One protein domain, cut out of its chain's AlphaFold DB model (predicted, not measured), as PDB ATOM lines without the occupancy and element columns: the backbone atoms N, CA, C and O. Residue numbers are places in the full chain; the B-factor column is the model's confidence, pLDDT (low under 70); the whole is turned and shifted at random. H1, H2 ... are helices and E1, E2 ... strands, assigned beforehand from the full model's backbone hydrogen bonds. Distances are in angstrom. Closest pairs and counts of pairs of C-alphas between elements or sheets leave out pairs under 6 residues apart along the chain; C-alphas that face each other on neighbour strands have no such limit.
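What this domain is: This is residues 11 to 216 of the 328 residues of an uncharacterized protein of Methanothermococcus okinawensis (strain DSM 14208 / JCM 11175 / IH1) (UniProt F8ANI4). A single long, twisted ribbon of ten strands runs the whole length of the domain, with H5 packed on it at one end and H6 on the same face at the other, while H1, H2, H3 and H7 lie near its edges between these two ends and H4 sits next to H3, off the sheet. The long axis runs across the strands, and two long links, residues 24 to 40 and residues 123 to 142, loop round the outside. The printed part has 206 residues with seven named helices and ten named strands, along the chain H1 H2 E1 H3 H4 E2 E3 H5 E4 E5 E6 E7 E8 H6 E9 E10 H7; the class is mixed, helices and strands, with under half of the residues in named elements. The sheet's order is E4 E5 E3 E2 E1 E6 E7 E8 E10 E9, antiparallel throughout. The whole is compact, with a radius of gyration of the C-alphas of 17.2 A, yet elongated in outline, spanning 54 by 34 by 30 A.

Where its parts are: H1, residues 20 to 23, begins at C-alpha 20 at (-0.459, -5.338, 64.460). H2 is residues 41 to 46, and E1 is residues 53 to 56. H3, residues 61 to 69, measures 12.2 A from first to last C-alpha, and H4 is residues 75 to 78. E2, residues 83 to 87, is 13.4 A long, and E3 is residues 94 to 97. H5, residues 101 to 107, is 10.0 A long. E4, residues 113 to 116, and E5, residues 119 to 122, follow. E6 is residues 143 to 146, E7 residues 150 to 156 with 19.8 A, and E8 residues 161 to 168 with 23.0 A. H6, residues 171 to 178, is 10.3 A long. E9, residues 186 to 196, is the longest strand at 27.3 A and bends by 73 degrees at residue 189. E10, residues 199 to 206, is 22.0 A long, and H7, residues 210 to 214, ends at C-alpha 214 at (-5.699, -6.390, 58.421).

How they stand to each other: In the sheet E4 and E9 are the edge strands, and from edge to edge the strands' lines turn by 146 degrees. E1 and E6 are antiparallel at 171 degrees, with N 55 and O 144 within hydrogen-bond range at 2.8 A. E2 and E1 are antiparallel at 153 degrees, with N 54 and O 86 at 2.9 A. E4 and E5 form a hairpin, with N 114 and O 121 at 2.9 A. E6, E7 and E8 are a meander, each strand the antiparallel neighbour of the one before; N 153 and O 164 are 2.9 A apart. E9 and E10 form a hairpin, with N 196 and O 199 at 2.8 A. E3, H5, E4 and E8, H6, E9 are split strand-helix-strand units, two strands running the same way with another strand between them, E5 and E10 respectively; both crossovers are right-handed. H5 and H6 are on the same face, making two layers, helices over one face of a sheet. H5 is only just over E4, on which 3 of its C-alphas fall, at a height over the sheet of 7.1 A; the closest C-alphas are those of Trp 101 and Pro 115, 5.0 A apart. H6 runs along the strands at a height of 8.0 A, with the C-alphas of Ser 178 and Asn 192 closest at 4.4 A. H1 and H2 only graze the sheet. H3 is only just on the sheet, with 5 pairs of C-alphas within 10 A, and only grazes it. H7 is on the sheet but over none of its strands. H3 and H7 touch, their closest C-alphas being His 67 and Tyr 211 at 7.1 A. H3 and H4 only just touch, with 3 pairs of C-alphas within 8 A, Pro 62 and Ser 75 closest at 5.7 A; H4 is not on the sheet. In H2, H3, H5, H6 and H7 every O i to N i+4 pair is within hydrogen-bond range; H1 and H4 are too short for one.

The domain as a whole: The C-alphas of Leu 106 and Gln 175, the two farthest apart, are 54.3 A from each other. The printed part has no cut. The links H1 to H2 and E5 to E6 are long. The mean pLDDT of the printed part is 76.9, and it is under 70 at residues 11 to 40, 68, 75 to 80, 107 to 111 and 214 to 216.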
ATOM      1  N   PHE A  11      15.680   1.517  55.146       36.25
ATOM      2  CA  PHE A  11      14.292   1.121  55.438       36.25
ATOM      3  C   PHE A  11      14.199  -0.064  56.424       36.25
ATOM      4  O   PHE A  11      13.121  -0.411  56.905       36.25
ATOM      5  N   LEU A  12      15.338  -0.689  56.753       29.09
ATOM      6  CA  LEU A  12      15.461  -1.880  57.604       29.09
ATOM      7  C   LEU A  12      15.286  -1.604  59.110       29.09
ATOM      8  O   LEU A  12      15.968  -2.205  59.931       29.09
ATOM      9  N   ASN A  13      14.328  -0.747  59.468       32.09
ATOM     10  CA  ASN A  13      13.750  -0.690  60.814       32.09
ATOM     11  C   ASN A  13      12.225  -0.457  60.823       32.09
ATOM     12  O   ASN A  13      11.647  -0.193  61.868       32.09
ATOM     13  N   LEU A  14      11.518  -0.666  59.703       36.00
ATOM     14  CA  LEU A  14      10.043  -0.730  59.685       36.00
ATOM     15  C   LEU A  14       9.492  -2.132  60.030       36.00
ATOM     16  O   LEU A  14       8.401  -2.521  59.621       36.00
ATOM     17  N   THR A  15      10.208  -2.892  60.866       34.66
ATOM     18  CA  THR A  15       9.794  -4.205  61.411       34.66
ATOM     19  C   THR A  15       8.595  -4.142  62.376       34.66
ATOM     20  O   THR A  15       8.190  -5.161  62.940       34.66
ATOM     21  N   HIS A  16       7.994  -2.965  62.570       39.66
ATOM     22  CA  HIS A  16       6.938  -2.717  63.554       39.66
ATOM     23  C   HIS A  16       5.515  -3.102  63.110       39.66
ATOM     24  O   HIS A  16       4.604  -3.006  63.921       39.66
ATOM     25  N   LEU A  17       5.287  -3.590  61.883       40.62
ATOM     26  CA  LEU A  17       3.941  -3.979  61.417       40.62
ATOM     27  C   LEU A  17       3.564  -5.448  61.667       40.62
ATOM     28  O   LEU A  17       2.383  -5.748  61.820       40.62
ATOM     29  N   SER A  18       4.541  -6.341  61.872       37.28
ATOM     30  CA  SER A  18       4.293  -7.725  62.344       37.28
ATOM     31  C   SER A  18       3.591  -7.792  63.716       37.28
ATOM     32  O   SER A  18       3.054  -8.823  64.119       37.28
ATOM     33  N   LYS A  19       3.576  -6.653  64.412       39.47
ATOM     34  CA  LYS A  19       3.037  -6.389  65.744       39.47
ATOM     35  C   LYS A  19       1.564  -5.954  65.755       39.47
ATOM     36  O   LYS A  19       0.950  -5.977  66.819       39.47
ATOM     37  N   LEU A  20       0.975  -5.634  64.594       37.34
ATOM     38  CA  LEU A  20      -0.459  -5.338  64.460       37.34
ATOM     39  C   LEU A  20      -1.301  -6.525  64.975       37.34
ATOM     40  O   LEU A  20      -2.255  -6.338  65.727       37.34
ATOM     41  N   LYS A  21      -0.864  -7.757  64.670       35.00
ATOM     42  CA  LYS A  21      -1.492  -9.029  65.083       35.00
ATOM     43  C   LYS A  21      -1.669  -9.178  66.598       35.00
ATOM     44  O   LYS A  21      -2.589  -9.854  67.043       35.00
ATOM     45  N   THR A  22      -0.815  -8.532  67.386       35.38
ATOM     46  CA  THR A  22      -0.849  -8.581  68.852       35.38
ATOM     47  C   THR A  22      -1.877  -7.594  69.435       35.38
ATOM     48  O   THR A  22      -2.550  -7.912  70.411       35.38
ATOM     49  N   ILE A  23      -2.088  -6.453  68.772       38.25
ATOM     50  CA  ILE A  23      -3.097  -5.425  69.114       38.25
ATOM     51  C   ILE A  23      -4.515  -5.949  68.864       38.25
ATOM     52  O   ILE A  23      -5.449  -5.710  69.627       38.25
ATOM     53  N   LEU A  24      -4.646  -6.722  67.787       38.00
ATOM     54  CA  LEU A  24      -5.868  -7.348  67.291       38.00
ATOM     55  C   LEU A  24      -6.463  -8.373  68.310       38.00
ATOM     56  O   LEU A  24      -7.679  -8.567  68.348       38.00
ATOM     57  N   ALA A  25      -5.668  -8.954  69.221       32.75
ATOM     58  CA  ALA A  25      -6.130  -9.976  70.175       32.75
ATOM     59  C   ALA A  25      -6.743  -9.446  71.499       32.75
ATOM     60  O   ALA A  25      -7.387 -10.217  72.208       32.75
ATOM     61  N   ILE A  26      -6.568  -8.163  71.853       36.38
ATOM     62  CA  ILE A  26      -6.850  -7.644  73.218       36.38
ATOM     63  C   ILE A  26      -8.100  -6.735  73.290       36.38
ATOM     64  O   ILE A  26      -8.507  -6.308  74.367       36.38
ATOM     65  N   GLY A  27      -8.790  -6.490  72.170       32.53
ATOM     66  CA  GLY A  27     -10.009  -5.666  72.100       32.53
ATOM     67  C   GLY A  27     -11.268  -6.305  72.717       32.53
ATOM     68  O   GLY A  27     -12.276  -6.464  72.035       32.53
ATOM     69  N   VAL A  28     -11.236  -6.700  73.989       31.33
ATOM     70  CA  VAL A  28     -12.372  -7.297  74.709       31.33
ATOM     71  C   VAL A  28     -12.665  -6.469  75.963       31.33
ATOM     72  O   VAL A  28     -11.866  -6.514  76.888       31.33
ATOM     73  N   LEU A  29     -13.802  -5.742  75.966       28.50
ATOM     74  CA  LEU A  29     -14.738  -5.439  77.082       28.50
ATOM     75  C   LEU A  29     -15.360  -4.009  77.071       28.50
ATOM     76  O   LEU A  29     -14.699  -3.026  77.380       28.50
ATOM     77  N   SER A  30     -16.691  -3.985  76.860       30.52
ATOM     78  CA  SER A  30     -17.727  -3.249  77.641       30.52
ATOM     79  C   SER A  30     -18.381  -1.925  77.158       30.52
ATOM     80  O   SER A  30     -17.846  -0.844  77.345       30.52
ATOM     81  N   PHE A  31     -19.635  -2.082  76.682       27.20
ATOM     82  CA  PHE A  31     -20.952  -1.503  77.086       27.20
ATOM     83  C   PHE A  31     -21.262   0.028  77.242       27.20
ATOM     84  O   PHE A  31     -20.821   0.679  78.180       27.20
ATOM     85  N   MET A  32     -22.261   0.452  76.425       25.80
ATOM     86  CA  MET A  32     -23.497   1.279  76.647       25.80
ATOM     87  C   MET A  32     -23.528   2.818  76.772       25.80
ATOM     88  O   MET A  32     -23.470   3.313  77.892       25.80
ATOM     89  N   LEU A  33     -23.872   3.498  75.652       24.45
ATOM     90  CA  LEU A  33     -24.640   4.770  75.481       24.45
ATOM     91  C   LEU A  33     -23.942   6.114  75.138       24.45
ATOM     92  O   LEU A  33     -23.765   6.949  76.011       24.45
ATOM     93  N   CYS A  34     -23.884   6.428  73.834       27.78
ATOM     94  CA  CYS A  34     -23.880   7.774  73.202       27.78
ATOM     95  C   CYS A  34     -22.554   8.234  72.558       27.78
ATOM     96  O   CYS A  34     -21.480   8.085  73.126       27.78
ATOM     97  N   SER A  35     -22.682   8.787  71.339       27.81
ATOM     98  CA  SER A  35     -21.636   9.035  70.327       27.81
ATOM     99  C   SER A  35     -21.107  10.469  70.287       27.81
ATOM    100  O   SER A  35     -21.908  11.392  70.440       27.81
ATOM    101  N   VAL A  36     -19.843  10.676  69.881       29.52
ATOM    102  CA  VAL A  36     -19.368  11.978  69.364       29.52
ATOM    103  C   VAL A  36     -18.337  11.820  68.224       29.52
ATOM    104  O   VAL A  36     -17.542  10.889  68.211       29.52
ATOM    105  N   ASN A  37     -18.414  12.748  67.262       31.09
ATOM    106  CA  ASN A  37     -17.766  12.822  65.944       31.09
ATOM    107  C   ASN A  37     -16.323  13.401  65.915       31.09
ATOM    108  O   ASN A  37     -16.044  14.408  66.558       31.09
ATOM    109  N   ALA A  38     -15.486  12.843  65.028       35.06
ATOM    110  CA  ALA A  38     -14.632  13.453  63.979       35.06
ATOM    111  C   ALA A  38     -13.775  14.742  64.184       35.06
ATOM    112  O   ALA A  38     -13.338  15.307  63.177       35.06
ATOM    113  N   ALA A  39     -13.471  15.216  65.398       40.81
ATOM    114  CA  ALA A  39     -12.532  16.337  65.609       40.81
ATOM    115  C   ALA A  39     -11.147  15.913  66.155       40.81
ATOM    116  O   ALA A  39     -11.051  15.263  67.192       40.81
ATOM    117  N   ASP A  40     -10.107  16.431  65.481       67.38
ATOM    118  CA  ASP A  40      -8.706  16.647  65.891       67.38
ATOM    119  C   ASP A  40      -7.714  15.472  65.860       67.38
ATOM    120  O   ASP A  40      -7.373  14.871  66.875       67.38
ATOM    121  N   VAL A  41      -7.075  15.270  64.703       77.75
ATOM    122  CA  VAL A  41      -5.858  14.441  64.599       77.75
ATOM    123  C   VAL A  41      -4.737  14.939  65.526       77.75
ATOM    124  O   VAL A  41      -3.977  14.144  66.074       77.75
ATOM    125  N   VAL A  42      -4.699  16.249  65.786       84.19
ATOM    126  CA  VAL A  42      -3.860  16.863  66.826       84.19
ATOM    127  C   VAL A  42      -4.183  16.275  68.203       84.19
ATOM    128  O   VAL A  42      -3.287  15.779  68.880       84.19
ATOM    129  N   LYS A  43      -5.470  16.207  68.578       88.00
ATOM    130  CA  LYS A  43      -5.894  15.576  69.836       88.00
ATOM    131  C   LYS A  43      -5.548  14.097  69.873       88.00
ATOM    132  O   LYS A  43      -5.259  13.609  70.956       88.00
ATOM    133  N   ILE A  44      -5.566  13.377  68.747       88.88
ATOM    134  CA  ILE A  44      -5.147  11.968  68.728       88.88
ATOM    135  C   ILE A  44      -3.703  11.849  69.224       88.88
ATOM    136  O   ILE A  44      -3.440  11.037  70.112       88.88
ATOM    137  N   VAL A  45      -2.798  12.676  68.694       90.62
ATOM    138  CA  VAL A  45      -1.382  12.690  69.086       90.62
ATOM    139  C   VAL A  45      -1.222  13.172  70.531       90.62
ATOM    140  O   VAL A  45      -0.601  12.476  71.334       90.62
ATOM    141  N   ASP A  46      -1.865  14.279  70.907       89.56
ATOM    142  CA  ASP A  46      -1.801  14.831  72.267       89.56
ATOM    143  C   ASP A  46      -2.335  13.855  73.323       89.56
ATOM    144  O   ASP A  46      -1.811  13.762  74.437       89.56
ATOM    145  N   ASN A  47      -3.370  13.087  72.980       90.75
ATOM    146  CA  ASN A  47      -3.963  12.080  73.847       90.75
ATOM    147  C   ASN A  47      -3.179  10.766  73.864       90.75
ATOM    148  O   ASN A  47      -3.500   9.911  74.686       90.75
ATOM    149  N   SER A  48      -2.152  10.558  73.041       92.00
ATOM    150  CA  SER A  48      -1.393   9.313  73.151       92.00
ATOM    151  C   SER A  48      -0.695   9.225  74.524       92.00
ATOM    152  O   SER A  48      -0.088  10.204  74.981       92.00
ATOM    153  N   PRO A  49      -0.781   8.081  75.227       93.19
ATOM    154  CA  PRO A  49       0.017   7.801  76.420       93.19
ATOM    155  C   PRO A  49       1.360   7.119  76.096       93.19
ATOM    156  O   PRO A  49       2.090   6.733  77.020       93.19
ATOM    157  N   TYR A  50       1.674   6.962  74.803       92.75
ATOM    158  CA  TYR A  50       2.904   6.353  74.305       92.75
ATOM    159  C   TYR A  50       3.656   7.301  73.354       92.75
ATOM    160  O   TYR A  50       3.022   7.924  72.494       92.75
ATOM    161  N   PRO A  51       4.999   7.368  73.435       93.94
ATOM    162  CA  PRO A  51       5.814   8.144  72.498       93.94
ATOM    163  C   PRO A  51       5.675   7.711  71.034       93.94
ATOM    164  O   PRO A  51       5.712   8.538  70.129       93.94
ATOM    165  N   GLU A  52       5.489   6.413  70.810       89.56
ATOM    166  CA  GLU A  52       5.251   5.812  69.501       89.56
ATOM    167  C   GLU A  52       4.074   4.854  69.638       89.56
ATOM    168  O   GLU A  52       4.044   4.016  70.549       89.56
ATOM    169  N   PHE A  53       3.074   5.002  68.777       89.31
ATOM    170  CA  PHE A  53       1.778   4.377  68.989       89.31
ATOM    171  C   PHE A  53       1.083   3.975  67.700       89.31
ATOM    172  O   PHE A  53       1.365   4.484  66.617       89.31
ATOM    173  N   ILE A  54       0.126   3.072  67.856       87.31
ATOM    174  CA  ILE A  54      -0.901   2.788  66.865       87.31
ATOM    175  C   ILE A  54      -2.223   3.250  67.459       87.31
ATOM    176  O   ILE A  54      -2.566   2.849  68.567       87.31
ATOM    177  N   TYR A  55      -2.935   4.106  66.741       88.69
ATOM    178  CA  TYR A  55      -4.279   4.556  67.066       88.69
ATOM    179  C   TYR A  55      -5.280   3.870  66.143       88.69
ATOM    180  O   TYR A  55      -5.049   3.797  64.934       88.69
ATOM    181  N   ALA A  56      -6.393   3.418  66.709       84.62
ATOM    182  CA  ALA A  56      -7.564   2.957  65.981       84.62
ATOM    183  C   ALA A  56      -8.805   3.723  66.452       84.62
ATOM    184  O   ALA A  56      -9.111   3.772  67.649       84.62
ATOM    185  N   ASP A  57      -9.516   4.292  65.487       82.62
ATOM    186  CA  ASP A  57     -10.764   5.007  65.685       82.62
ATOM    187  C   ASP A  57     -11.900   4.059  66.086       82.62
ATOM    188  O   ASP A  57     -11.948   2.888  65.691       82.62
ATOM    189  N   ASN A  58     -12.863   4.564  66.852       77.25
ATOM    190  CA  ASN A  58     -13.986   3.755  67.316       77.25
ATOM    191  C   ASN A  58     -14.849   3.172  66.186       77.25
ATOM    192  O   ASN A  58     -15.495   2.144  66.387       77.25
ATOM    193  N   SER A  59     -14.820   3.766  64.992       77.62
ATOM    194  CA  SER A  59     -15.526   3.265  63.814       77.62
ATOM    195  C   SER A  59     -14.907   1.983  63.246       77.62
ATOM    196  O   SER A  59     -15.617   1.164  62.649       77.62
ATOM    197  N   ILE A  60     -13.603   1.770  63.457       77.06
ATOM    198  CA  ILE A  60     -12.862   0.622  62.921       77.06
ATOM    199  C   ILE A  60     -12.633  -0.481  63.958       77.06
ATOM    200  O   ILE A  60     -12.581  -1.657  63.598       77.06
ATOM    201  N   VAL A  61     -12.593  -0.137  65.249       78.25
ATOM    202  CA  VAL A  61     -12.429  -1.090  66.365       78.25
ATOM    203  C   VAL A  61     -13.421  -2.275  66.327       78.25
ATOM    204  O   VAL A  61     -12.965  -3.414  66.449       78.25
ATOM    205  N   PRO A  62     -14.741  -2.099  66.098       76.94
ATOM    206  CA  PRO A  62     -15.658  -3.234  65.992       76.94
ATOM    207  C   PRO A  62     -15.299  -4.184  64.842       76.94
ATOM    208  O   PRO A  62     -15.379  -5.401  65.006       76.94
ATOM    209  N   LYS A  63     -14.874  -3.639  63.690       77.81
ATOM    210  CA  LYS A  63     -14.466  -4.433  62.516       77.81
ATOM    211  C   LYS A  63     -13.206  -5.244  62.823       77.81
ATOM    212  O   LYS A  63     -13.148  -6.424  62.496       77.81
ATOM    213  N   ILE A  64     -12.243  -4.630  63.517       71.75
ATOM    214  CA  ILE A  64     -11.014  -5.278  64.006       71.75
ATOM    215  C   ILE A  64     -11.368  -6.469  64.899       71.75
ATOM    216  O   ILE A  64     -10.892  -7.580  64.676       71.75
ATOM    217  N   ILE A  65     -12.239  -6.273  65.891       72.81
ATOM    218  CA  ILE A  65     -12.593  -7.341  66.834       72.81
ATOM    219  C   ILE A  65     -13.355  -8.468  66.138       72.81
ATOM    220  O   ILE A  65     -13.066  -9.644  66.385       72.81
ATOM    221  N   ALA A  66     -14.295  -8.128  65.253       76.25
ATOM    222  CA  ALA A  66     -15.045  -9.113  64.483       76.25
ATOM    223  C   ALA A  66     -14.126  -9.992  63.630       76.25
ATOM    224  O   ALA A  66     -14.287 -11.212  63.634       76.25
ATOM    225  N   HIS A  67     -13.119  -9.390  62.990       71.31
ATOM    226  CA  HIS A  67     -12.126 -10.100  62.185       71.31
ATOM    227  C   HIS A  67     -11.341 -11.145  62.990       71.31
ATOM    228  O   HIS A  67     -11.224 -12.288  62.561       71.31
ATOM    229  N   ASN A  68     -10.853 -10.799  64.186       65.56
ATOM    230  CA  ASN A  68     -10.009 -11.728  64.959       65.56
ATOM    231  C   ASN A  68     -10.776 -12.766  65.756       65.56
ATOM    232  O   ASN A  68     -10.274 -13.859  66.005       65.56
ATOM    233  N   THR A  69     -11.951 -12.393  66.253       72.25
ATOM    234  CA  THR A  69     -12.710 -13.247  67.171       72.25
ATOM    235  C   THR A  69     -13.777 -14.062  66.450       72.25
ATOM    236  O   THR A  69     -14.350 -14.971  67.050       72.25
ATOM    237  N   GLY A  70     -14.090 -13.713  65.197       73.25
ATOM    238  CA  GLY A  70     -15.250 -14.223  64.470       73.25
ATOM    239  C   GLY A  70     -16.588 -13.761  65.059       73.25
ATOM    240  O   GLY A  70     -17.635 -14.287  64.684       73.25
ATOM    241  N   LYS A  71     -16.581 -12.816  66.011       76.56
ATOM    242  CA  LYS A  71     -17.781 -12.344  66.713       76.56
ATOM    243  C   LYS A  71     -18.120 -10.921  66.306       76.56
ATOM    244  O   LYS A  71     -17.384  -9.984  66.600       76.56
ATOM    245  N   ASN A  72     -19.297 -10.748  65.718       75.94
ATOM    246  CA  ASN A  72     -19.830  -9.423  65.433       75.94
ATOM    247  C   ASN A  72     -20.270  -8.746  66.732       75.94
ATOM    248  O   ASN A  72     -21.260  -9.144  67.349       75.94
ATOM    249  N   ILE A  73     -19.528  -7.718  67.136       70.12
ATOM    250  CA  ILE A  73     -19.884  -6.864  68.264       70.12
ATOM    251  C   ILE A  73     -20.608  -5.635  67.708       70.12
ATOM    252  O   ILE A  73     -20.041  -4.935  66.865       70.12
ATOM    253  N   PRO A  74     -21.846  -5.352  68.147       71.75
ATOM    254  CA  PRO A  74     -22.569  -4.170  67.704       71.75
ATOM    255  C   PRO A  74     -21.758  -2.885  67.901       71.75
ATOM    256  O   PRO A  74     -21.279  -2.603  68.999       71.75
ATOM    257  N   SER A  75     -21.637  -2.078  66.847       67.94
ATOM    258  CA  SER A  75     -20.821  -0.855  66.835       67.94
ATOM    259  C   SER A  75     -21.261   0.181  67.874       67.94
ATOM    260  O   SER A  75     -20.427   0.933  68.369       67.94
ATOM    261  N   PHE A  76     -22.532   0.160  68.296       66.44
ATOM    262  CA  PHE A  76     -23.023   1.039  69.362       66.44
ATOM    263  C   PHE A  76     -22.327   0.825  70.714       66.44
ATOM    264  O   PHE A  76     -22.379   1.699  71.580       66.44
ATOM    265  N   LEU A  77     -21.675  -0.326  70.910       64.25
ATOM    266  CA  LEU A  77     -20.935  -0.636  72.130       64.25
ATOM    267  C   LEU A  77     -19.613   0.135  72.241       64.25
ATOM    268  O   LEU A  77     -19.045   0.173  73.325       64.25
ATOM    269  N   PHE A  78     -19.147   0.770  71.161       67.81
ATOM    270  CA  PHE A  78     -17.854   1.460  71.104       67.81
ATOM    271  C   PHE A  78     -17.966   2.990  71.132       67.81
ATOM    272  O   PHE A  78     -16.955   3.675  71.046       67.81
ATOM    273  N   TYR A  79     -19.170   3.549  71.284       68.88
ATOM    274  CA  TYR A  79     -19.392   4.992  71.131       68.88
ATOM    275  C   TYR A  79     -18.671   5.900  72.144       68.88
ATOM    276  O   TYR A  79     -18.461   7.067  71.832       68.88
ATOM    277  N   PHE A  80     -18.263   5.393  73.311       67.31
ATOM    278  CA  PHE A  80     -17.461   6.149  74.295       67.31
ATOM    279  C   PHE A  80     -15.982   5.842  74.263       67.31
ATOM    280  O   PHE A  80     -15.233   6.223  75.166       67.31
ATOM    281  N   ILE A  81     -15.577   5.013  73.322       76.44
ATOM    282  CA  ILE A  81     -14.169   4.899  73.050       76.44
ATOM    283  C   ILE A  81     -13.880   6.097  72.167       76.44
ATOM    284  O   ILE A  81     -14.347   6.170  71.035       76.44
ATOM    285  N   ASP A  82     -13.163   7.068  72.719       77.38
ATOM    286  CA  ASP A  82     -12.653   8.181  71.921       77.38
ATOM    287  C   ASP A  82     -11.573   7.652  70.966       77.38
ATOM    288  O   ASP A  82     -11.397   8.162  69.869       77.38
ATOM    289  N   GLY A  83     -10.871   6.588  71.373       80.06
ATOM    290  CA  GLY A  83      -9.960   5.828  70.532       80.06
ATOM    291  C   GLY A  83      -9.174   4.782  71.313       80.06
ATOM    292  O   GLY A  83      -9.090   4.822  72.548       80.06
ATOM    293  N   VAL A  84      -8.595   3.832  70.585       86.75
ATOM    294  CA  VAL A  84      -7.727   2.793  71.148       86.75
ATOM    295  C   VAL A  84      -6.297   3.061  70.722       86.75
ATOM    296  O   VAL A  84      -6.012   3.191  69.536       86.75
ATOM    297  N   TYR A  85      -5.399   3.108  71.697       89.69
ATOM    298  CA  TYR A  85      -3.970   3.276  71.501       89.69
ATOM    299  C   TYR A  85      -3.255   1.984  71.857       89.69
ATOM    300  O   TYR A  85      -3.563   1.358  72.867       89.69
ATOM    301  N   SER A  86      -2.244   1.629  71.083       84.94
ATOM    302  CA  SER A  86      -1.301   0.571  71.417       84.94
ATOM    303  C   SER A  86       0.113   1.106  71.363       84.94
ATOM    304  O   SER A  86       0.453   1.862  70.454       84.94
ATOM    305  N   ASN A  87       0.961   0.660  72.282       82.50
ATOM    306  CA  ASN A  87       2.387   0.952  72.229       82.50
ATOM    307  C   ASN A  87       3.007   0.258  71.001       82.50
ATOM    308  O   ASN A  87       2.899  -0.961  70.844       82.50
ATOM    309  N   LEU A  88       3.670   1.022  70.128       78.25
ATOM    310  CA  LEU A  88       4.294   0.490  68.907       78.25
ATOM    311  C   LEU A  88       5.445  -0.491  69.213       78.25
ATOM    312  O   LEU A  88       5.756  -1.399  68.432       78.25
ATOM    313  N   ASN A  89       6.089  -0.321  70.369       80.69
ATOM    314  CA  ASN A  89       7.222  -1.127  70.801       80.69
ATOM    315  C   ASN A  89       6.780  -2.405  71.527       80.69
ATOM    316  O   ASN A  89       7.378  -3.459  71.288       80.69
ATOM    317  N   ASN A  90       5.699  -2.338  72.310       80.06
ATOM    318  CA  ASN A  90       5.097  -3.473  73.012       80.06
ATOM    319  C   ASN A  90       3.572  -3.522  72.792       80.06
ATOM    320  O   ASN A  90       2.823  -2.977  73.591       80.06
ATOM    321  N   PRO A  91       3.068  -4.201  71.755       71.81
ATOM    322  CA  PRO A  91       1.668  -4.055  71.351       71.81
ATOM    323  C   PRO A  91       0.654  -4.787  72.236       71.81
ATOM    324  O   PRO A  91      -0.549  -4.689  72.013       71.81
ATOM    325  N   ASN A  92       1.128  -5.531  73.239       75.31
ATOM    326  CA  ASN A  92       0.264  -6.034  74.306       75.31
ATOM    327  C   ASN A  92      -0.159  -4.920  75.276       75.31
ATOM    328  O   ASN A  92      -1.090  -5.111  76.056       75.31
ATOM    329  N   GLU A  93       0.547  -3.786  75.255       84.94
ATOM    330  CA  GLU A  93       0.231  -2.599  76.034       84.94
ATOM    331  C   GLU A  93      -0.775  -1.736  75.278       84.94
ATOM    332  O   GLU A  93      -0.442  -1.104  74.270       84.94
ATOM    333  N   VAL A  94      -2.002  -1.698  75.795       85.56
ATOM    334  CA  VAL A  94      -3.123  -0.981  75.185       85.56
ATOM    335  C   VAL A  94      -3.655   0.069  76.154       85.56
ATOM    336  O   VAL A  94      -3.722  -0.153  77.362       85.56
ATOM    337  N   ALA A  95      -4.074   1.211  75.622       90.44
ATOM    338  CA  ALA A  95      -4.788   2.244  76.351       90.44
ATOM    339  C   ALA A  95      -6.069   2.605  75.603       90.44
ATOM    340  O   ALA A  95      -6.042   2.994  74.437       90.44
ATOM    341  N   ILE A  96      -7.198   2.504  76.291       88.12
ATOM    342  CA  ILE A  96      -8.505   2.866  75.748       88.12
ATOM    343  C   ILE A  96      -8.855   4.241  76.298       88.12
ATOM    344  O   ILE A  96      -9.081   4.367  77.502       88.12
ATOM    345  N   LYS A  97      -8.888   5.270  75.444       89.06
ATOM    346  CA  LYS A  97      -9.365   6.597  75.841       89.06
ATOM    347  C   LYS A  97     -10.879   6.538  75.962       89.06
ATOM    348  O   LYS A  97     -11.569   6.248  74.987       89.06
ATOM    349  N   THR A  98     -11.390   6.772  77.164       84.56
ATOM    350  CA  THR A  98     -12.826   6.701  77.417       84.56
ATOM    351  C   THR A  98     -13.193   7.446  78.695       84.56
ATOM    352  O   THR A  98     -12.463   7.335  79.682       84.56
ATOM    353  N   PRO A  99     -14.342   8.144  78.756       82.00
ATOM    354  CA  PRO A  99     -14.873   8.678  80.007       82.00
ATOM    355  C   PRO A  99     -15.196   7.581  81.038       82.00
ATOM    356  O   PRO A  99     -15.255   7.873  82.233       82.00
ATOM    357  N   LEU A 100     -15.335   6.314  80.623       80.50
ATOM    358  CA  LEU A 100     -15.666   5.193  81.513       80.50
ATOM    359  C   LEU A 100     -14.523   4.768  82.451       80.50
ATOM    360  O   LEU A 100     -14.741   3.965  83.360       80.50
ATOM    361  N   TRP A 101     -13.322   5.333  82.293       82.25
ATOM    362  CA  TRP A 101     -12.177   5.065  83.168       82.25
ATOM    363  C   TRP A 101     -12.496   5.265  84.658       82.25
ATOM    364  O   TRP A 101     -11.985   4.535  85.505       82.25
ATOM    365  N   PHE A 102     -13.375   6.219  84.985       77.81
ATOM    366  CA  PHE A 102     -13.776   6.492  86.362       77.81
ATOM    367  C   PHE A 102     -14.498   5.294  86.993       77.81
ATOM    368  O   PHE A 102     -14.202   4.927  88.129       77.81
ATOM    369  N   PHE A 103     -15.380   4.620  86.245       75.75
ATOM    370  CA  PHE A 103     -16.030   3.390  86.709       75.75
ATOM    371  C   PHE A 103     -15.025   2.251  86.855       75.75
ATOM    372  O   PHE A 103     -15.051   1.531  87.851       75.75
ATOM    373  N   GLY A 104     -14.087   2.132  85.913       73.06
ATOM    374  CA  GLY A 104     -12.984   1.186  86.042       73.06
ATOM    375  C   GLY A 104     -12.216   1.392  87.351       73.06
ATOM    376  O   GLY A 104     -11.925   0.427  88.054       73.06
ATOM    377  N   LYS A 105     -11.931   2.646  87.716       76.69
ATOM    378  CA  LYS A 105     -11.200   2.983  88.944       76.69
ATOM    379  C   LYS A 105     -11.955   2.567  90.210       76.69
ATOM    380  O   LYS A 105     -11.323   2.203  91.196       76.69
ATOM    381  N   LEU A 106     -13.289   2.601  90.177       72.62
ATOM    382  CA  LEU A 106     -14.145   2.206  91.297       72.62
ATOM    383  C   LEU A 106     -14.318   0.685  91.429       72.62
ATOM    384  O   LEU A 106     -14.454   0.198  92.548       72.62
ATOM    385  N   PHE A 107     -14.326  -0.059  90.316       69.88
ATOM    386  CA  PHE A 107     -14.802  -1.451  90.305       69.88
ATOM    387  C   PHE A 107     -13.836  -2.488  89.707       69.88
ATOM    388  O   PHE A 107     -14.051  -3.680  89.908       69.88
ATOM    389  N   MET A 108     -12.807  -2.084  88.954       63.66
ATOM    390  CA  MET A 108     -12.033  -2.989  88.080       63.66
ATOM    391  C   MET A 108     -10.505  -2.866  88.224       63.66
ATOM    392  O   MET A 108      -9.773  -3.303  87.337       63.66
ATOM    393  N   SER A 109     -10.008  -2.289  89.321       62.25
ATOM    394  CA  SER A 109      -8.562  -2.186  89.560       62.25
ATOM    395  C   SER A 109      -7.941  -3.562  89.830       62.25
ATOM    396  O   SER A 109      -8.362  -4.276  90.742       62.25
ATOM    397  N   GLY A 110      -6.936  -3.937  89.039       64.88
ATOM    398  CA  GLY A 110      -6.192  -5.189  89.184       64.88
ATOM    399  C   GLY A 110      -4.844  -5.133  88.464       64.88
ATOM    400  O   GLY A 110      -4.556  -4.179  87.750       64.88
ATOM    401  N   ASN A 111      -4.012  -6.167  88.611       65.62
ATOM    402  CA  ASN A 111      -2.614  -6.143  88.138       65.62
ATOM    403  C   ASN A 111      -2.445  -5.836  86.633       65.62
ATOM    404  O   ASN A 111      -1.412  -5.304  86.240       65.62
ATOM    405  N   ASN A 112      -3.454  -6.143  85.811       72.19
ATOM    406  CA  ASN A 112      -3.408  -6.001  84.351       72.19
ATOM    407  C   ASN A 112      -4.356  -4.920  83.802       72.19
ATOM    408  O   ASN A 112      -4.371  -4.695  82.594       72.19
ATOM    409  N   LEU A 113      -5.154  -4.274  84.660       79.69
ATOM    410  CA  LEU A 113      -6.118  -3.240  84.284       79.69
ATOM    411  C   LEU A 113      -5.946  -2.034  85.200       79.69
ATOM    412  O   LEU A 113      -6.221  -2.117  86.396       79.69
ATOM    413  N   ASN A 114      -5.516  -0.910  84.629       84.75
ATOM    414  CA  ASN A 114      -5.271   0.315  85.382       84.75
ATOM    415  C   ASN A 114      -6.074   1.492  84.803       84.75
ATOM    416  O   ASN A 114      -5.716   2.025  83.754       84.75
ATOM    417  N   PRO A 115      -7.185   1.886  85.442       85.38
ATOM    418  CA  PRO A 115      -7.995   3.014  84.987       85.38
ATOM    419  C   PRO A 115      -7.514   4.351  85.573       85.38
ATOM    420  O   PRO A 115      -7.654   4.612  86.771       85.38
ATOM    421  N   GLU A 116      -6.984   5.237  84.726       86.31
ATOM    422  CA  GLU A 116      -6.397   6.513  85.148       86.31
ATOM    423  C   GLU A 116      -6.455   7.593  84.049       86.31
ATOM    424  O   GLU A 116      -6.329   7.300  82.863       86.31
ATOM    425  N   ASN A 117      -6.610   8.866  84.438       84.81
ATOM    426  CA  ASN A 117      -6.439  10.054  83.581       84.81
ATOM    427  C   ASN A 117      -7.239  10.051  82.261       84.81
ATOM    428  O   ASN A 117      -6.784  10.573  81.242       84.81
ATOM    429  N   GLY A 118      -8.448   9.485  82.258       87.88
ATOM    430  CA  GLY A 118      -9.250   9.378  81.035       87.88
ATOM    431  C   GLY A 118      -9.017   8.103  80.229       87.88
ATOM    432  O   GLY A 118      -9.502   8.031  79.101       87.88
ATOM    433  N   TYR A 119      -8.263   7.136  80.757       90.31
ATOM    434  CA  TYR A 119      -7.918   5.896  80.069       90.31
ATOM    435  C   TYR A 119      -8.204   4.668  80.920       90.31
ATOM    436  O   TYR A 119      -8.084   4.697  82.143       90.31
ATOM    437  N   ILE A 120      -8.493   3.560  80.249       87.69
ATOM    438  CA  ILE A 120      -8.343   2.217  80.804       87.69
ATOM    439  C   ILE A 120      -7.094   1.613  80.163       87.69
ATOM    440  O   ILE A 120      -7.082   1.352  78.958       87.69
ATOM    441  N   PHE A 121      -6.035   1.423  80.948       88.56
ATOM    442  CA  PHE A 121      -4.820   0.751  80.499       88.56
ATOM    443  C   PHE A 121      -4.947  -0.762  80.675       88.56
ATOM    444  O   PHE A 121      -5.360  -1.228  81.735       88.56
ATOM    445  N   ILE A 122      -4.545  -1.521  79.657       85.62
ATOM    446  CA  ILE A 122      -4.501  -2.985  79.650       85.62
ATOM    447  C   ILE A 122      -3.048  -3.418  79.487       85.62
ATOM    448  O   ILE A 122      -2.393  -3.036  78.517       85.62
ATOM    449  N   ASN A 123      -2.540  -4.182  80.459       83.88
ATOM    450  CA  ASN A 123      -1.132  -4.588  80.581       83.88
ATOM    451  C   ASN A 123      -0.142  -3.422  80.450       83.88
ATOM    452  O   ASN A 123       1.014  -3.622  80.096       83.88
ATOM    453  N   SER A 124      -0.605  -2.201  80.705       84.38
ATOM    454  CA  SER A 124       0.089  -0.974  80.357       84.38
ATOM    455  C   SER A 124      -0.045   0.067  81.460       84.38
ATOM    456  O   SER A 124      -0.834  -0.063  82.396       84.38
ATOM    457  N   LYS A 125       0.750   1.118  81.329       81.94
ATOM    458  CA  LYS A 125       0.725   2.334  82.128       81.94
ATOM    459  C   LYS A 125       1.096   3.503  81.223       81.94
ATOM    460  O   LYS A 125       1.555   3.302  80.101       81.94
ATOM    461  N   TYR A 126       0.952   4.719  81.726       82.06
ATOM    462  CA  TYR A 126       1.487   5.891  81.045       82.06
ATOM    463  C   TYR A 126       3.010   5.765  80.858       82.06
ATOM    464  O   TYR A 126       3.734   5.541  81.831       82.06
ATOM    465  N   VAL A 127       3.489   5.904  79.617       85.00
ATOM    466  CA  VAL A 127       4.919   5.780  79.271       85.00
ATOM    467  C   VAL A 127       5.524   7.136  78.914       85.00
ATOM    468  O   VAL A 127       6.645   7.433  79.318       85.00
ATOM    469  N   GLY A 128       4.794   7.975  78.177       87.00
ATOM    470  CA  GLY A 128       5.268   9.290  77.750       87.00
ATOM    471  C   GLY A 128       4.431   9.870  76.613       87.00
ATOM    472  O   GLY A 128       3.499   9.230  76.135       87.00
ATOM    473  N   LYS A 129       4.765  11.087  76.176       92.12
ATOM    474  CA  LYS A 129       4.098  11.743  75.043       92.12
ATOM    475  C   LYS A 129       4.875  11.568  73.741       92.12
ATOM    476  O   LYS A 129       6.105  11.507  73.787       92.12
ATOM    477  N   PRO A 130       4.176  11.492  72.597       91.81
ATOM    478  CA  PRO A 130       4.818  11.553  71.294       91.81
ATOM    479  C   PRO A 130       5.440  12.931  71.059       91.81
ATOM    480  O   PRO A 130       5.001  13.938  71.613       91.81
ATOM    481  N   ASN A 131       6.460  12.969  70.207       90.56
ATOM    482  CA  ASN A 131       6.937  14.211  69.607       90.56
ATOM    483  C   ASN A 131       5.866  14.728  68.626       90.56
ATOM    484  O   ASN A 131       5.277  13.922  67.913       90.56
ATOM    485  N   ASP A 132       5.631  16.036  68.547       88.81
ATOM    486  CA  ASP A 132       4.633  16.683  67.680       88.81
ATOM    487  C   ASP A 132       5.070  16.847  66.208       88.81
ATOM    488  O   ASP A 132       4.304  17.306  65.362       88.81
ATOM    489  N   LYS A 133       6.285  16.411  65.875       90.81
ATOM    490  CA  LYS A 133       6.934  16.520  64.562       90.81
ATOM    491  C   LYS A 133       6.041  16.281  63.340       90.81
ATOM    492  O   LYS A 133       6.172  17.002  62.353       90.81
ATOM    493  N   TRP A 134       5.183  15.259  63.357       91.88
ATOM    494  CA  TRP A 134       4.364  14.902  62.192       91.88
ATOM    495  C   TRP A 134       2.953  15.485  62.229       91.88
ATOM    496  O   TRP A 134       2.260  15.424  61.217       91.88
ATOM    497  N   VAL A 135       2.534  16.066  63.359       90.81
ATOM    498  CA  VAL A 135       1.146  16.467  63.653       90.81
ATOM    499  C   VAL A 135       0.539  17.321  62.541       90.81
ATOM    500  O   VAL A 135      -0.573  17.052  62.097       90.81
ATOM    501  N   ASN A 136       1.297  18.294  62.030       90.75
ATOM    502  CA  ASN A 136       0.834  19.240  61.008       90.75
ATOM    503  C   ASN A 136       0.663  18.633  59.604       90.75
ATOM    504  O   ASN A 136       0.167  19.308  58.700       90.75
ATOM    505  N   TYR A 137       1.094  17.387  59.406       91.88
ATOM    506  CA  TYR A 137       1.018  16.673  58.130       91.88
ATOM    507  C   TYR A 137       0.018  15.515  58.165       91.88
ATOM    508  O   TYR A 137      -0.284  14.947  57.116       91.88
ATOM    509  N   LEU A 138      -0.494  15.155  59.349       88.69
ATOM    510  CA  LEU A 138      -1.459  14.072  59.488       88.69
ATOM    511  C   LEU A 138      -2.813  14.461  58.883       88.69
ATOM    512  O   LEU A 138      -3.249  15.611  58.936       88.69
ATOM    513  N   THR A 139      -3.515  13.468  58.350       84.88
ATOM    514  CA  THR A 139      -4.862  13.629  57.792       84.88
ATOM    515  C   THR A 139      -5.897  12.891  58.633       84.88
ATOM    516  O   THR A 139      -5.543  11.908  59.289       84.88
ATOM    517  N   PRO A 140      -7.182  13.290  58.597       84.19
ATOM    518  CA  PRO A 140      -8.255  12.527  59.234       84.19
ATOM    519  C   PRO A 140      -8.236  11.065  58.773       84.19
ATOM    520  O   PRO A 140      -8.298  10.800  57.571       84.19
ATOM    521  N   SER A 141      -8.091  10.147  59.727       83.31
ATOM    522  CA  SER A 141      -7.793   8.735  59.475       83.31
ATOM    523  C   SER A 141      -8.456   7.850  60.519       83.31
ATOM    524  O   SER A 141      -8.560   8.245  61.679       83.31
ATOM    525  N   ASP A 142      -8.835   6.643  60.110       82.62
ATOM    526  CA  ASP A 142      -9.402   5.630  61.005       82.62
ATOM    527  C   ASP A 142      -8.292   4.891  61.765       82.62
ATOM    528  O   ASP A 142      -8.503   4.384  62.864       82.62
ATOM    529  N   VAL A 143      -7.092   4.826  61.178       83.75
ATOM    530  CA  VAL A 143      -5.897   4.243  61.790       83.75
ATOM    531  C   VAL A 143      -4.715   5.188  61.610       83.75
ATOM    532  O   VAL A 143      -4.496   5.722  60.520       83.75
ATOM    533  N   ILE A 144      -3.932   5.377  62.672       86.62
ATOM    534  CA  ILE A 144      -2.671   6.125  62.625       86.62
ATOM    535  C   ILE A 144      -1.568   5.272  63.236       86.62
ATOM    536  O   ILE A 144      -1.687   4.825  64.370       86.62
ATOM    537  N   ILE A 145      -0.478   5.079  62.505       87.25
ATOM    538  CA  ILE A 145       0.774   4.534  63.028       87.25
ATOM    539  C   ILE A 145       1.724   5.714  63.173       87.25
ATOM    540  O   ILE A 145       2.049   6.361  62.182       87.25
ATOM    541  N   TYR A 146       2.148   6.011  64.394       86.62
ATOM    542  CA  TYR A 146       2.970   7.169  64.714       86.62
ATOM    543  C   TYR A 146       4.294   6.723  65.329       86.62
ATOM    544  O   TYR A 146       4.314   6.060  66.367       86.62
ATOM    545  N   SER A 147       5.402   7.104  64.699       87.75
ATOM    546  CA  SER A 147       6.763   6.806  65.150       87.75
ATOM    547  C   SER A 147       7.644   8.050  65.080       87.75
ATOM    548  O   SER A 147       7.286   9.062  64.472       87.75
ATOM    549  N   ASN A 148       8.845   7.975  65.641       88.25
ATOM    550  CA  ASN A 148       9.814   9.068  65.542       88.25
ATOM    551  C   ASN A 148      10.307   9.304  64.096       88.25
ATOM    552  O   ASN A 148      10.676  10.425  63.715       88.25
ATOM    553  N   GLU A 149      10.299   8.248  63.278       87.00
ATOM    554  CA  GLU A 149      10.841   8.240  61.914       87.00
ATOM    555  C   GLU A 149       9.789   8.544  60.843       87.00
ATOM    556  O   GLU A 149      10.120   9.111  59.800       87.00
ATOM    557  N   SER A 150       8.528   8.205  61.108       87.88
ATOM    558  CA  SER A 150       7.426   8.371  60.160       87.88
ATOM    559  C   SER A 150       6.051   8.351  60.829       87.88
ATOM    560  O   SER A 150       5.901   7.899  61.967       87.88
ATOM    561  N   ALA A 151       5.035   8.779  60.087       86.56
ATOM    562  CA  ALA A 151       3.643   8.510  60.401       86.56
ATOM    563  C   ALA A 151       2.918   7.916  59.186       86.56
ATOM    564  O   ALA A 151       3.178   8.301  58.045       86.56
ATOM    565  N   ILE A 152       2.005   6.979  59.429       86.94
ATOM    566  CA  ILE A 152       1.126   6.398  58.414       86.94
ATOM    567  C   ILE A 152      -0.315   6.626  58.849       86.94
ATOM    568  O   ILE A 152      -0.700   6.275  59.960       86.94
ATOM    569  N   CYS A 153      -1.105   7.199  57.957       86.94
ATOM    570  CA  CYS A 153      -2.501   7.553  58.152       86.94
ATOM    571  C   CYS A 153      -3.342   6.735  57.175       86.94
ATOM    572  O   CYS A 153      -3.141   6.871  55.972       86.94
ATOM    573  N   ALA A 154      -4.259   5.900  57.659       85.56
ATOM    574  CA  ALA A 154      -5.123   5.084  56.810       85.56
ATOM    575  C   ALA A 154      -6.601   5.395  57.059       85.56
ATOM    576  O   ALA A 154      -7.061   5.424  58.204       85.56
ATOM    577  N   ARG A 155      -7.350   5.598  55.975       85.81
ATOM    578  CA  ARG A 155      -8.799   5.799  55.990       85.81
ATOM    579  C   ARG A 155      -9.472   4.765  55.105       85.81
ATOM    580  O   ARG A 155      -9.331   4.799  53.880       85.81
ATOM    581  N   ALA A 156     -10.183   3.843  55.734       81.19
ATOM    582  CA  ALA A 156     -10.803   2.724  55.062       81.19
ATOM    583  C   ALA A 156     -12.208   3.077  54.575       81.19
ATOM    584  O   ALA A 156     -13.050   3.595  55.307       81.19
ATOM    585  N   HIS A 157     -12.479   2.705  53.334       84.00
ATOM    586  CA  HIS A 157     -13.798   2.744  52.716       84.00
ATOM    587  C   HIS A 157     -14.237   1.311  52.400       84.00
ATOM    588  O   HIS A 157     -13.485   0.354  52.587       84.00
ATOM    589  N   ASP A 158     -15.460   1.140  51.901       82.94
ATOM    590  CA  ASP A 158     -16.023  -0.200  51.679       82.94
ATOM    591  C   ASP A 158     -15.239  -1.039  50.658       82.94
ATOM    592  O   ASP A 158     -15.216  -2.262  50.757       82.94
ATOM    593  N   LYS A 159     -14.611  -0.389  49.670       88.62
ATOM    594  CA  LYS A 159     -13.917  -1.057  48.552       88.62
ATOM    595  C   LYS A 159     -12.448  -0.674  48.399       88.62
ATOM    596  O   LYS A 159     -11.754  -1.281  47.602       88.62
ATOM    597  N   TYR A 160     -11.999   0.372  49.078       88.44
ATOM    598  CA  TYR A 160     -10.648   0.895  48.922       88.44
ATOM    599  C   TYR A 160     -10.199   1.561  50.215       88.44
ATOM    600  O   TYR A 160     -11.025   1.898  51.063       88.44
ATOM    601  N   THR A 161      -8.902   1.809  50.340       85.44
ATOM    602  CA  THR A 161      -8.340   2.524  51.486       85.44
ATOM    603  C   THR A 161      -7.383   3.598  51.009       85.44
ATOM    604  O   THR A 161      -6.501   3.334  50.190       85.44
ATOM    605  N   ASP A 162      -7.557   4.809  51.527       88.69
ATOM    606  CA  ASP A 162      -6.600   5.891  51.329       88.69
ATOM    607  C   ASP A 162      -5.498   5.779  52.390       88.69
ATOM    608  O   ASP A 162      -5.793   5.622  53.576       88.69
ATOM    609  N   ILE A 163      -4.235   5.862  51.972       87.88
ATOM    610  CA  ILE A 163      -3.066   5.829  52.853       87.88
ATOM    611  C   ILE A 163      -2.186   7.047  52.592       87.88
ATOM    612  O   ILE A 163      -1.770   7.288  51.461       87.88
ATOM    613  N   ASN A 164      -1.835   7.758  53.660       89.44
ATOM    614  CA  ASN A 164      -0.807   8.785  53.646       89.44
ATOM    615  C   ASN A 164       0.425   8.313  54.420       89.44
ATOM    616  O   ASN A 164       0.319   7.925  55.580       89.44
ATOM    617  N   ILE A 165       1.586   8.362  53.773       89.75
ATOM    618  CA  ILE A 165       2.899   8.055  54.341       89.75
ATOM    619  C   ILE A 165       3.639   9.375  54.534       89.75
ATOM    620  O   ILE A 165       3.870  10.098  53.569       89.75
ATOM    621  N   ILE A 166       4.027   9.681  55.766       91.69
ATOM    622  CA  ILE A 166       4.668  10.939  56.151       91.69
ATOM    623  C   ILE A 166       6.034  10.613  56.739       91.69
ATOM    624  O   ILE A 166       6.135   9.855  57.700       91.69
ATOM    625  N   MET A 167       7.097  11.171  56.170       91.19
ATOM    626  CA  MET A 167       8.470  10.941  56.634       91.19
ATOM    627  C   MET A 167       9.401  12.062  56.181       91.19
ATOM    628  O   MET A 167       8.998  12.966  55.457       91.19
ATOM    629  N   TYR A 168      10.670  12.018  56.583       92.38
ATOM    630  CA  TYR A 168      11.660  12.943  56.034       92.38
ATOM    631  C   TYR A 168      11.816  12.783  54.522       92.38
ATOM    632  O   TYR A 168      11.716  11.679  53.983       92.38
ATOM    633  N   ASN A 169      12.099  13.897  53.847       93.25
ATOM    634  CA  ASN A 169      12.286  13.887  52.409       93.25
ATOM    635  C   ASN A 169      13.429  12.957  51.982       93.25
ATOM    636  O   ASN A 169      14.554  13.044  52.475       93.25
ATOM    637  N   ASN A 170      13.132  12.097  51.014       89.50
ATOM    638  CA  ASN A 170      14.089  11.215  50.368       89.50
ATOM    639  C   ASN A 170      13.657  11.042  48.911       89.50
ATOM    640  O   ASN A 170      12.611  10.450  48.644       89.50
ATOM    641  N   GLU A 171      14.450  11.557  47.970       88.31
ATOM    642  CA  GLU A 171      14.048  11.608  46.559       88.31
ATOM    643  C   GLU A 171      13.867  10.209  45.950       88.31
ATOM    644  O   GLU A 171      12.949   9.994  45.161       88.31
ATOM    645  N   SER A 172      14.668   9.223  46.372       85.88
ATOM    646  CA  SER A 172      14.517   7.838  45.913       85.88
ATOM    647  C   SER A 172      13.212   7.210  46.406       85.88
ATOM    648  O   SER A 172      12.547   6.502  45.653       85.88
ATOM    649  N   ILE A 173      12.820   7.477  47.657       86.62
ATOM    650  CA  ILE A 173      11.540   6.996  48.201       86.62
ATOM    651  C   ILE A 173      10.376   7.725  47.533       86.62
ATOM    652  O   ILE A 173       9.397   7.093  47.154       86.62
ATOM    653  N   LYS A 174      10.491   9.037  47.329       90.56
ATOM    654  CA  LYS A 174       9.489   9.831  46.616       90.56
ATOM    655  C   LYS A 174       9.239   9.284  45.213       90.56
ATOM    656  O   LYS A 174       8.092   9.059  44.849       90.56
ATOM    657  N   GLN A 175      10.299   9.004  44.457       90.00
ATOM    658  CA  GLN A 175      10.200   8.414  43.121       90.00
ATOM    659  C   GLN A 175       9.537   7.026  43.146       90.00
ATOM    660  O   GLN A 175       8.699   6.735  42.289       90.00
ATOM    661  N   LEU A 176       9.877   6.189  44.134       90.38
ATOM    662  CA  LEU A 176       9.254   4.876  44.335       90.38
ATOM    663  C   LEU A 176       7.749   5.014  44.606       90.38
ATOM    664  O   LEU A 176       6.951   4.392  43.910       90.38
ATOM    665  N   ILE A 177       7.369   5.845  45.583       91.38
ATOM    666  CA  ILE A 177       5.972   6.071  45.970       91.38
ATOM    667  C   ILE A 177       5.178   6.629  44.792       91.38
ATOM    668  O   ILE A 177       4.108   6.112  44.503       91.38
ATOM    669  N   SER A 178       5.692   7.633  44.077       93.88
ATOM    670  CA  SER A 178       4.986   8.230  42.936       93.88
ATOM    671  C   SER A 178       4.647   7.218  41.843       93.88
ATOM    672  O   SER A 178       3.631   7.372  41.172       93.88
ATOM    673  N   GLY A 179       5.476   6.186  41.665       94.75
ATOM    674  CA  GLY A 179       5.274   5.164  40.641       94.75
ATOM    675  C   GLY A 179       4.606   3.881  41.111       94.75
ATOM    676  O   GLY A 179       4.565   2.935  40.331       94.75
ATOM    677  N   LEU A 180       4.171   3.790  42.362       94.75
ATOM    678  CA  LEU A 180       3.812   2.524  42.990       94.75
ATOM    679  C   LEU A 180       2.555   1.885  42.371       94.75
ATOM    680  O   LEU A 180       1.544   2.544  42.152       94.75
ATOM    681  N   LYS A 181       2.616   0.576  42.116       94.94
ATOM    682  CA  LYS A 181       1.527  -0.248  41.562       94.94
ATOM    683  C   LYS A 181       1.025  -1.313  42.526       94.94
ATOM    684  O   LYS A 181      -0.109  -1.766  42.385       94.94
ATOM    685  N   SER A 182       1.834  -1.711  43.504       91.75
ATOM    686  CA  SER A 182       1.389  -2.595  44.577       91.75
ATOM    687  C   SER A 182       2.154  -2.380  45.880       91.75
ATOM    688  O   SER A 182       3.250  -1.822  45.883       91.75
ATOM    689  N   ILE A 183       1.557  -2.810  46.991       85.75
ATOM    690  CA  ILE A 183       2.200  -2.931  48.305       85.75
ATOM    691  C   ILE A 183       1.733  -4.237  48.924       85.75
ATOM    692  O   ILE A 183       0.529  -4.448  49.037       85.75
ATOM    693  N   ASP A 184       2.669  -5.096  49.334       79.81
ATOM    694  CA  ASP A 184       2.369  -6.394  49.974       79.81
ATOM    695  C   ASP A 184       1.311  -7.229  49.216       79.81
ATOM    696  O   ASP A 184       0.458  -7.884  49.803       79.81
ATOM    697  N   GLY A 185       1.314  -7.152  47.880       81.81
ATOM    698  CA  GLY A 185       0.373  -7.877  47.019       81.81
ATOM    699  C   GLY A 185      -0.970  -7.175  46.806       81.81
ATOM    700  O   GLY A 185      -1.745  -7.600  45.955       81.81
ATOM    701  N   ILE A 186      -1.229  -6.064  47.491       86.81
ATOM    702  CA  ILE A 186      -2.407  -5.228  47.268       86.81
ATOM    703  C   ILE A 186      -2.135  -4.261  46.126       86.81
ATOM    704  O   ILE A 186      -1.102  -3.590  46.089       86.81
ATOM    705  N   LYS A 187      -3.082  -4.159  45.196       92.94
ATOM    706  CA  LYS A 187      -3.001  -3.246  44.058       92.94
ATOM    707  C   LYS A 187      -3.143  -1.790  44.506       92.94
ATOM    708  O   LYS A 187      -4.013  -1.440  45.300       92.94
ATOM    709  N   VAL A 188      -2.313  -0.921  43.940       94.25
ATOM    710  CA  VAL A 188      -2.406   0.534  44.088       94.25
ATOM    711  C   VAL A 188      -3.218   1.082  42.913       94.25
ATOM    712  O   VAL A 188      -2.829   0.945  41.756       94.25
ATOM    713  N   ILE A 189      -4.361   1.701  43.210       95.50
ATOM    714  CA  ILE A 189      -5.243   2.352  42.230       95.50
ATOM    715  C   ILE A 189      -4.619   3.664  41.753       95.50
ATOM    716  O   ILE A 189      -4.651   3.984  40.565       95.50
ATOM    717  N   SER A 190      -4.066   4.437  42.686       95.94
ATOM    718  CA  SER A 190      -3.373   5.688  42.390       95.94
ATOM    719  C   SER A 190      -2.314   5.982  43.441       95.94
ATOM    720  O   SER A 190      -2.541   5.744  44.629       95.94
ATOM    721  N   SER A 191      -1.207   6.572  43.006       94.94
ATOM    722  CA  SER A 191      -0.111   6.999  43.866       94.94
ATOM    723  C   SER A 191       0.387   8.385  43.483       94.94
ATOM    724  O   SER A 191       0.465   8.730  42.306       94.94
ATOM    725  N   ASN A 192       0.747   9.180  44.481       95.88
ATOM    726  CA  ASN A 192       1.414  10.462  44.303       95.88
ATOM    727  C   ASN A 192       2.355  10.713  45.484       95.88
ATOM    728  O   ASN A 192       2.125  10.205  46.578       95.88
ATOM    729  N   ALA A 193       3.387  11.525  45.287       95.06
ATOM    730  CA  ALA A 193       4.255  11.958  46.366       95.06
ATOM    731  C   ALA A 193       4.632  13.433  46.209       95.06
ATOM    732  O   ALA A 193       5.048  13.881  45.140       95.06
ATOM    733  N   GLU A 194       4.521  14.183  47.299       95.50
ATOM    734  CA  GLU A 194       4.890  15.596  47.363       95.50
ATOM    735  C   GLU A 194       5.869  15.851  48.509       95.50
ATOM    736  O   GLU A 194       5.922  15.100  49.482       95.50
ATOM    737  N   THR A 195       6.645  16.926  48.393       95.44
ATOM    738  CA  THR A 195       7.556  17.372  49.447       95.44
ATOM    739  C   THR A 195       7.092  18.731  49.953       95.44
ATOM    740  O   THR A 195       6.913  19.654  49.160       95.44
ATOM    741  N   LYS A 196       6.942  18.871  51.269       93.69
ATOM    742  CA  LYS A 196       6.610  20.125  51.949       93.69
ATOM    743  C   LYS A 196       7.502  20.266  53.179       93.69
ATOM    744  O   LYS A 196       7.566  19.341  53.972       93.69
ATOM    745  N   ASP A 197       8.212  21.381  53.331       92.44
ATOM    746  CA  ASP A 197       9.063  21.662  54.505       92.44
ATOM    747  C   ASP A 197      10.051  20.524  54.862       92.44
ATOM    748  O   ASP A 197      10.222  20.160  56.021       92.44
ATOM    749  N   ASN A 198      10.699  19.929  53.850       92.75
ATOM    750  CA  ASN A 198      11.588  18.760  53.993       92.75
ATOM    751  C   ASN A 198      10.902  17.476  54.528       92.75
ATOM    752  O   ASN A 198      11.569  16.530  54.955       92.75
ATOM    753  N   VAL A 199       9.573  17.417  54.449       95.38
ATOM    754  CA  VAL A 199       8.740  16.242  54.724       95.38
ATOM    755  C   VAL A 199       8.188  15.706  53.407       95.38
ATOM    756  O   VAL A 199       7.637  16.449  52.598       95.38
ATOM    757  N   LEU A 200       8.363  14.409  53.181       94.38
ATOM    758  CA  LEU A 200       7.740  13.653  52.106       94.38
ATOM    759  C   LEU A 200       6.354  13.193  52.555       94.38
ATOM    760  O   LEU A 200       6.221  12.570  53.607       94.38
ATOM    761  N   ILE A 201       5.352  13.465  51.723       96.06
ATOM    762  CA  ILE A 201       3.976  13.009  51.895       96.06
ATOM    763  C   ILE A 201       3.621  12.152  50.681       96.06
ATOM    764  O   ILE A 201       3.371  12.660  49.586       96.06
ATOM    765  N   GLY A 202       3.630  10.839  50.875       93.94
ATOM    766  CA  GLY A 202       3.145   9.862  49.911       93.94
ATOM    767  C   GLY A 202       1.650   9.642  50.078       93.94
ATOM    768  O   GLY A 202       1.218   9.313  51.174       93.94
ATOM    769  N   LYS A 203       0.870   9.801  49.014       95.25
ATOM    770  CA  LYS A 203      -0.583   9.605  48.987       95.25
ATOM    771  C   LYS A 203      -0.892   8.402  48.112       95.25
ATOM    772  O   LYS A 203      -0.535   8.390  46.934       95.25
ATOM    773  N   LEU A 204      -1.551   7.405  48.678       92.44
ATOM    774  CA  LEU A 204      -1.865   6.145  48.021       92.44
ATOM    775  C   LEU A 204      -3.352   5.849  48.147       92.44
ATOM    776  O   LEU A 204      -3.955   6.090  49.187       92.44
ATOM    777  N   LYS A 205      -3.916   5.259  47.100       94.56
ATOM    778  CA  LYS A 205      -5.243   4.652  47.127       94.56
ATOM    779  C   LYS A 205      -5.091   3.175  46.816       94.56
ATOM    780  O   LYS A 205      -4.685   2.831  45.707       94.56
ATOM    781  N   LEU A 206      -5.383   2.320  47.784       90.56
ATOM    782  CA  LEU A 206      -5.255   0.873  47.656       90.56
ATOM    783  C   LEU A 206      -6.594   0.239  47.296       90.56
ATOM    784  O   LEU A 206      -7.624   0.620  47.851       90.56
ATOM    785  N   ASP A 207      -6.561  -0.749  46.407       92.94
ATOM    786  CA  ASP A 207      -7.694  -1.620  46.077       92.94
ATOM    787  C   ASP A 207      -7.862  -2.682  47.169       92.94
ATOM    788  O   ASP A 207      -7.635  -3.870  46.963       92.94
ATOM    789  N   ALA A 208      -8.117  -2.202  48.386       85.94
ATOM    790  CA  ALA A 208      -8.302  -3.024  49.564       85.94
ATOM    791  C   ALA A 208      -9.225  -2.336  50.563       85.94
ATOM    792  O   ALA A 208      -9.045  -1.159  50.897       85.94
ATOM    793  N   ASN A 209     -10.184  -3.087  51.084       80.38
ATOM    794  CA  ASN A 209     -10.938  -2.697  52.265       80.38
ATOM    795  C   ASN A 209     -10.121  -2.959  53.546       80.38
ATOM    796  O   ASN A 209      -9.022  -3.517  53.521       80.38
ATOM    797  N   ILE A 210     -10.672  -2.578  54.702       72.88
ATOM    798  CA  ILE A 210      -9.959  -2.730  55.975       72.88
ATOM    799  C   ILE A 210      -9.597  -4.187  56.309       72.88
ATOM    800  O   ILE A 210      -8.532  -4.422  56.865       72.88
ATOM    801  N   TYR A 211     -10.434  -5.173  55.977       73.44
ATOM    802  CA  TYR A 211     -10.154  -6.577  56.292       73.44
ATOM    803  C   TYR A 211      -8.973  -7.107  55.479       73.44
ATOM    804  O   TYR A 211      -8.140  -7.846  55.998       73.44
ATOM    805  N   GLU A 212      -8.866  -6.689  54.219       75.62
ATOM    806  CA  GLU A 212      -7.722  -7.007  53.363       75.62
ATOM    807  C   GLU A 212      -6.439  -6.368  53.908       75.62
ATOM    808  O   GLU A 212      -5.417  -7.045  54.000       75.62
ATOM    809  N   LEU A 213      -6.510  -5.123  54.394       72.56
ATOM    810  CA  LEU A 213      -5.381  -4.485  55.079       72.56
ATOM    811  C   LEU A 213      -4.995  -5.179  56.390       72.56
ATOM    812  O   LEU A 213      -3.811  -5.322  56.678       72.56
ATOM    813  N   MET A 214      -5.967  -5.640  57.184       66.69
ATOM    814  CA  MET A 214      -5.699  -6.390  58.421       66.69
ATOM    815  C   MET A 214      -4.997  -7.727  58.158       66.69
ATOM    816  O   MET A 214      -4.310  -8.244  59.039       66.69
ATOM    817  N   ASN A 215      -5.170  -8.285  56.958       66.81
ATOM    818  CA  ASN A 215      -4.532  -9.525  56.534       66.81
ATOM    819  C   ASN A 215      -3.141  -9.319  55.917       66.81
ATOM    820  O   ASN A 215      -2.456 -10.314  55.678       66.81
ATOM    821  N   MET A 216      -2.707  -8.071  55.693       65.94
ATOM    822  CA  MET A 216      -1.353  -7.788  55.218       65.94
ATOM    823  C   MET A 216      -0.321  -8.370  56.183       65.94
ATOM    824  O   MET A 216      -0.416  -8.237  57.407       65.94
TER     825      MET A 216